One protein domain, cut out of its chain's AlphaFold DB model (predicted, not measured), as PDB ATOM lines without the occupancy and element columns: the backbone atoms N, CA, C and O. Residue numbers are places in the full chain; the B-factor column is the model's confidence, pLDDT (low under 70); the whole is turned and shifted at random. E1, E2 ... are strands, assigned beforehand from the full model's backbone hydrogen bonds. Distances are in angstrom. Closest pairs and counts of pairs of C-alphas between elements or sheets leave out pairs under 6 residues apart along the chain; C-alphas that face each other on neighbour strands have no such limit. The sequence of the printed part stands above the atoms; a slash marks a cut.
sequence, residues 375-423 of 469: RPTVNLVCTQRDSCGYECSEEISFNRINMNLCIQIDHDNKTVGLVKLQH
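This is residues 375 to 423 of the 469 residues of an uncharacterized protein of Haemonchus contortus (UniProt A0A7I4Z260). Two antiparallel strand hairpins, E1 with E2 and E3 with E4, spread from each other as the two arms of an open V. The loop of residues 397 to 403 joins the arms at one end, and the strands of one hairpin make no contact with those of the other. The printed part has 49 residues, with four named strands in the order E1, E2, E3, E4 along the chain and no named helix; the class is all strand. It is only just loose, close to extended, with a radius of gyration of the C-alphas of 14.4 A, and spans 45 by 23 by 14 A.

E1, residues 375 to 382, measures 22.4 A and begins at C-alpha 375 (168.384, 163.869, 199.979). E2, residues 388 to 396, measures 25.4 A and ends at C-alpha 396 (168.114, 170.986, 202.630). E3, residues 404 to 411, measures 23.2 A. E4, residues 414 to 422, measures 24.4 A and ends at C-alpha 422 (169.838, 177.755, 211.681).

E1 and E2 form an antiparallel hairpin, with 156 degrees between their directions. Their C-alphas 380 and 390 face each other at 4.6 A. N 381 and O 389, at 2.8 A, are within hydrogen-bond range, as are N 379 and O 391, at 2.9 A. E3 and E4 form the other antiparallel hairpin, at 159 degrees. Their C-alphas 406 and 420 face each other at 4.4 A, and N 407 and O 419 are within hydrogen-bond range at 2.8 A. E1 and E2 are each apart from both E3 and E4, with no C-alphas within 8 A.

The two C-alphas farthest apart, those of Arg 385 and Ile 401, are 45.6 A from each other. The printed part has no cut. The links E1 to E2 and E3 to E4 are tight, and E2 to E3 is short. The mean pLDDT of the printed part is 76.9; residues 375 to 376 and 399 to 402 are under 70.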
ATOM      1  N   ARG A 375     168.117 164.753 201.117       58.28
ATOM      2  CA  ARG A 375     168.384 163.869 199.979       58.28
ATOM      3  C   ARG A 375     169.893 163.865 199.726       58.28
ATOM      4  O   ARG A 375     170.390 164.850 199.183       58.28
ATOM      5  N   PRO A 376     170.619 162.798 200.104       66.31
ATOM      6  CA  PRO A 376     172.042 162.705 199.829       66.31
ATOM      7  C   PRO A 376     172.281 162.283 198.377       66.31
ATOM      8  O   PRO A 376     171.613 161.392 197.846       66.31
ATOM      9  N   THR A 377     173.267 162.910 197.747       73.19
ATOM     10  CA  THR A 377     173.836 162.489 196.463       73.19
ATOM     11  C   THR A 377     175.346 162.383 196.613       73.19
ATOM     12  O   THR A 377     175.966 163.239 197.237       73.19
ATOM     13  N   VAL A 378     175.933 161.311 196.082       76.94
ATOM     14  CA  VAL A 378     177.377 161.065 196.148       76.94
ATOM     15  C   VAL A 378     177.899 161.010 194.724       76.94
ATOM     16  O   VAL A 378     177.526 160.114 193.966       76.94
ATOM     17  N   ASN A 379     178.753 161.962 194.371       79.12
ATOM     18  CA  ASN A 379     179.367 162.054 193.055       79.12
ATOM     19  C   ASN A 379     180.871 161.816 193.175       79.12
ATOM     20  O   ASN A 379     181.527 162.373 194.048       79.12
ATOM     21  N   LEU A 380     181.439 160.994 192.293       81.81
ATOM     22  CA  LEU A 380     182.889 160.865 192.177       81.81
ATOM     23  C   LEU A 380     183.393 161.979 191.253       81.81
ATOM     24  O   LEU A 380     183.117 161.958 190.055       81.81
ATOM     25  N   VAL A 381     184.120 162.944 191.809       84.06
ATOM     26  CA  VAL A 381     184.691 164.069 191.065       84.06
ATOM     27  C   VAL A 381     186.195 163.868 190.942       84.06
ATOM     28  O   VAL A 381     186.921 163.838 191.935       84.06
ATOM     29  N   CYS A 382     186.670 163.726 189.708       84.75
ATOM     30  CA  CYS A 382     188.087 163.579 189.395       84.75
ATOM     31  C   CYS A 382     188.636 164.870 188.793       84.75
ATOM     32  O   CYS A 382     188.086 165.415 187.836       84.75
ATOM     33  N   THR A 383     189.739 165.360 189.353       83.88
ATOM     34  CA  THR A 383     190.499 166.471 188.765       83.88
ATOM     35  C   THR A 383     191.371 165.972 187.610       83.88
ATOM     36  O   THR A 383     191.733 164.800 187.563       83.88
ATOM     37  N   GLN A 384     191.773 166.867 186.696       81.44
ATOM     38  CA  GLN A 384     192.623 166.547 185.529       81.44
ATOM     39  C   GLN A 384     193.997 165.928 185.868       81.44
ATOM     40  O   GLN A 384     194.727 165.542 184.963       81.44
ATOM     41  N   ARG A 385     194.377 165.858 187.151       77.31
ATOM     42  CA  ARG A 385     195.644 165.290 187.639       77.31
ATOM     43  C   ARG A 385     195.456 163.933 188.337       77.31
ATOM     44  O   ARG A 385     196.188 163.639 189.273       77.31
ATOM     45  N   ASP A 386     194.444 163.157 187.944       77.88
ATOM     46  CA  ASP A 386     194.121 161.817 188.477       77.88
ATOM     47  C   ASP A 386     193.825 161.740 189.990       77.88
ATOM     48  O   ASP A 386     193.770 160.660 190.576       77.88
ATOM     49  N   SER A 387     193.562 162.875 190.644       76.50
ATOM     50  CA  SER A 387     193.058 162.895 192.019       76.50
ATOM     51  C   SER A 387     191.532 162.909 191.996       76.50
ATOM     52  O   SER A 387     190.924 163.927 191.641       76.50
ATOM     53  N   CYS A 388     190.926 161.786 192.378       81.12
ATOM     54  CA  CYS A 388     189.480 161.622 192.516       81.12
ATOM     55  C   CYS A 388     189.046 161.726 193.979       81.12
ATOM     56  O   CYS A 388     189.652 161.109 194.853       81.12
ATOM     57  N   GLY A 389     187.979 162.479 194.238       81.38
ATOM     58  CA  GLY A 389     187.329 162.580 195.541       81.38
ATOM     59  C   GLY A 389     185.830 162.329 195.423       81.38
ATOM     60  O   GLY A 389     185.234 162.563 194.373       81.38
ATOM     61  N   TYR A 390     185.215 161.843 196.496       77.38
ATOM     62  CA  TYR A 390     183.759 161.792 196.592       77.38
ATOM     63  C   TYR A 390     183.247 163.150 197.072       77.38
ATOM     64  O   TYR A 390     183.626 163.615 198.143       77.38
ATOM     65  N   GLU A 391     182.395 163.781 196.275       79.25
ATOM     66  CA  GLU A 391     181.634 164.964 196.654       79.25
ATOM     67  C   GLU A 391     180.238 164.517 197.097       79.25
ATOM     68  O   GLU A 391     179.461 163.961 196.313       79.25
ATOM     69  N   CYS A 392     179.941 164.722 198.379       73.12
ATOM     70  CA  CYS A 392     178.626 164.468 198.952       73.12
ATOM     71  C   CYS A 392     177.835 165.777 198.958       73.12
ATOM     72  O   CYS A 392     178.200 166.714 199.668       73.12
ATOM     73  N   SER A 393     176.745 165.825 198.198       74.12
ATOM     74  CA  SER A 393     175.844 166.975 198.146       74.12
ATOM     75  C   SER A 393     174.520 166.623 198.808       74.12
ATOM     76  O   SER A 393     173.879 165.630 198.446       74.12
ATOM     77  N   GLU A 394     174.099 167.453 199.761       72.25
ATOM     78  CA  GLU A 394     172.838 167.310 200.486       72.25
ATOM     79  C   GLU A 394     171.928 168.510 200.218       72.25
ATOM     80  O   GLU A 394     172.308 169.662 200.428       72.25
ATOM     81  N   GLU A 395     170.707 168.238 199.755       75.69
ATOM     82  CA  GLU A 395     169.684 169.268 199.587       75.69
ATOM     83  C   GLU A 395     168.859 169.412 200.869       75.69
ATOM     84  O   GLU A 395     168.348 168.427 201.413       75.69
ATOM     85  N   ILE A 396     168.727 170.653 201.345       75.38
ATOM     86  CA  ILE A 396     168.114 170.986 202.630       75.38
ATOM     87  C   ILE A 396     166.944 171.942 202.409       75.38
ATOM     88  O   ILE A 396     167.110 173.031 201.861       75.38
ATOM     89  N   SER A 397     165.763 171.576 202.909       70.81
ATOM     90  CA  SER A 397     164.583 172.442 202.885       70.81
ATOM     91  C   SER A 397     164.278 173.015 204.272       70.81
ATOM     92  O   SER A 397     163.926 172.267 205.188       70.81
ATOM     93  N   PHE A 398     164.336 174.341 204.416       71.75
ATOM     94  CA  PHE A 398     163.811 175.042 205.592       71.75
ATOM     95  C   PHE A 398     162.332 175.390 205.392       71.75
ATOM     96  O   PHE A 398     161.909 175.770 204.302       71.75
ATOM     97  N   ASN A 399     161.533 175.282 206.455       65.19
ATOM     98  CA  ASN A 399     160.122 175.682 206.460       65.19
ATOM     99  C   ASN A 399     159.857 176.577 207.681       65.19
ATOM    100  O   ASN A 399     160.618 176.552 208.643       65.19
ATOM    101  N   ARG A 400     158.750 177.327 207.688       61.66
ATOM    102  CA  ARG A 400     158.322 178.195 208.802       61.66
ATOM    103  C   ARG A 400     158.228 177.473 210.152       61.66
ATOM    104  O   ARG A 400     158.298 178.131 211.179       61.66
ATOM    105  N   ILE A 401     158.050 176.153 210.139       58.97
ATOM    106  CA  ILE A 401     157.980 175.308 211.340       58.97
ATOM    107  C   ILE A 401     159.378 174.803 211.743       58.97
ATOM    108  O   ILE A 401     159.677 174.693 212.927       58.97
ATOM    109  N   ASN A 402     160.260 174.563 210.768       64.38
ATOM    110  CA  ASN A 402     161.557 173.921 210.972       64.38
ATOM    111  C   ASN A 402     162.672 174.930 210.657       64.38
ATOM    112  O   ASN A 402     163.146 175.008 209.521       64.38
ATOM    113  N   MET A 403     163.071 175.722 211.655       71.56
ATOM    114  CA  MET A 403     164.114 176.752 211.499       71.56
ATOM    115  C   MET A 403     165.518 176.269 211.887       71.56
ATOM    116  O   MET A 403     166.492 176.960 211.603       71.56
ATOM    117  N   ASN A 404     165.634 175.094 212.514       76.94
ATOM    118  CA  ASN A 404     166.896 174.505 212.957       76.94
ATOM    119  C   ASN A 404     167.030 173.084 212.397       76.94
ATOM    120  O   ASN A 404     166.114 172.280 212.560       76.94
ATOM    121  N   LEU A 405     168.174 172.772 211.792       80.81
ATOM    122  CA  LEU A 405     168.532 171.446 211.292       80.81
ATOM    123  C   LEU A 405     169.896 171.040 211.847       80.81
ATOM    124  O   LEU A 405     170.791 171.877 211.948       80.81
ATOM    125  N   CYS A 406     170.068 169.766 212.184       78.69
ATOM    126  CA  CYS A 406     171.359 169.220 212.588       78.69
ATOM    127  C   CYS A 406     171.707 168.035 211.682       78.69
ATOM    128  O   CYS A 406     170.884 167.141 211.502       78.69
ATOM    129  N   ILE A 407     172.902 168.064 211.104       80.12
ATOM    130  CA  ILE A 407     173.418 167.079 210.154       80.12
ATOM    131  C   ILE A 407     174.585 166.376 210.820       80.12
ATOM    132  O   ILE A 407     175.529 167.024 211.276       80.12
ATOM    133  N   GLN A 408     174.511 165.057 210.904       79.69
ATOM    134  CA  GLN A 408     175.589 164.246 211.438       79.69
ATOM    135  C   GLN A 408     176.547 163.882 210.304       79.69
ATOM    136  O   GLN A 408     176.126 163.339 209.289       79.69
ATOM    137  N   ILE A 409     177.826 164.206 210.471       80.44
ATOM    138  CA  ILE A 409     178.876 163.830 209.528       80.44
ATOM    139  C   ILE A 409     179.489 162.529 210.021       80.44
ATOM    140  O   ILE A 409     180.106 162.497 211.088       80.44
ATOM    141  N   ASP A 410     179.364 161.485 209.211       78.94
ATOM    142  CA  ASP A 410     179.973 160.185 209.457       78.94
ATOM    143  C   ASP A 410     181.096 159.924 208.436       78.94
ATOM    144  O   ASP A 410     180.963 160.205 207.246       78.94
ATOM    145  N   HIS A 411     182.212 159.368 208.905       78.69
ATOM    146  CA  HIS A 411     183.329 158.892 208.089       78.69
ATOM    147  C   HIS A 411     183.730 157.506 208.592       78.69
ATOM    148  O   HIS A 411     183.903 157.311 209.794       78.69
ATOM    149  N   ASP A 412     183.831 156.528 207.693       78.00
ATOM    150  CA  ASP A 412     184.182 155.140 208.027       78.00
ATOM    151  C   ASP A 412     183.352 154.545 209.183       78.00
ATOM    152  O   ASP A 412     183.883 153.957 210.128       78.00
ATOM    153  N   ASN A 413     182.020 154.707 209.122       78.00
ATOM    154  CA  ASN A 413     181.071 154.259 210.157       78.00
ATOM    155  C   ASN A 413     181.299 154.872 211.554       78.00
ATOM    156  O   ASN A 413     180.766 154.373 212.547       78.00
ATOM    157  N   LYS A 414     182.071 155.959 211.648       81.38
ATOM    158  CA  LYS A 414     182.245 156.739 212.872       81.38
ATOM    159  C   LYS A 414     181.751 158.159 212.666       81.38
ATOM    160  O   LYS A 414     182.099 158.819 211.693       81.38
ATOM    161  N   THR A 415     180.990 158.645 213.633       80.88
ATOM    162  CA  THR A 415     180.542 160.033 213.662       80.88
ATOM    163  C   THR A 415     181.713 160.956 213.937       80.88
ATOM    164  O   THR A 415     182.320 160.912 215.007       80.88
ATOM    165  N   VAL A 416     182.036 161.786 212.951       83.81
ATOM    166  CA  VAL A 416     183.126 162.765 213.006       83.81
ATOM    167  C   VAL A 416     182.647 164.063 213.645       83.81
ATOM    168  O   VAL A 416     183.418 164.730 214.332       83.81
ATOM    169  N   GLY A 417     181.376 164.429 213.462       80.75
ATOM    170  CA  GLY A 417     180.834 165.644 214.058       80.75
ATOM    171  C   GLY A 417     179.381 165.929 213.704       80.75
ATOM    172  O   GLY A 417     178.746 165.195 212.954       80.75
ATOM    173  N   LEU A 418     178.861 167.025 214.258       83.06
ATOM    174  CA  LEU A 418     177.497 167.501 214.038       83.06
ATOM    175  C   LEU A 418     177.534 168.940 213.514       83.06
ATOM    176  O   LEU A 418     178.080 169.831 214.164       83.06
ATOM    177  N   VAL A 419     176.905 169.178 212.368       82.31
ATOM    178  CA  VAL A 419     176.710 170.511 211.796       82.31
ATOM    179  C   VAL A 419     175.309 170.988 212.135       82.31
ATOM    180  O   VAL A 419     174.327 170.361 211.753       82.31
ATOM    181  N   LYS A 420     175.197 172.118 212.836       84.56
ATOM    182  CA  LYS A 420     173.912 172.752 213.141       84.56
ATOM    183  C   LYS A 420     173.685 173.950 212.227       84.56
ATOM    184  O   LYS A 420     174.446 174.913 212.255       84.56
ATOM    185  N   LEU A 421     172.607 173.902 211.458       82.56
ATOM    186  CA  LEU A 421     172.170 174.952 210.551       82.56
ATOM    187  C   LEU A 421     170.921 175.625 211.113       82.56
ATOM    188  O   LEU A 421     169.946 174.962 211.464       82.56
ATOM    189  N   GLN A 422     170.950 176.951 211.186       83.50
ATOM    190  CA  GLN A 422     169.838 177.755 211.681       83.50
ATOM    191  C   GLN A 422     169.441 178.785 210.629       83.50
ATOM    192  O   GLN A 422     170.236 179.645 210.245       83.50
ATOM    193  N   HIS A 423     168.187 178.722 210.198       80.44
ATOM    194  CA  HIS A 423     167.607 179.695 209.292       80.44
ATOM    195  C   HIS A 423     167.253 180.969 210.068       80.44
ATOM    196  O   HIS A 423     166.325 180.988 210.880       80.44
TER     197      HIS A 423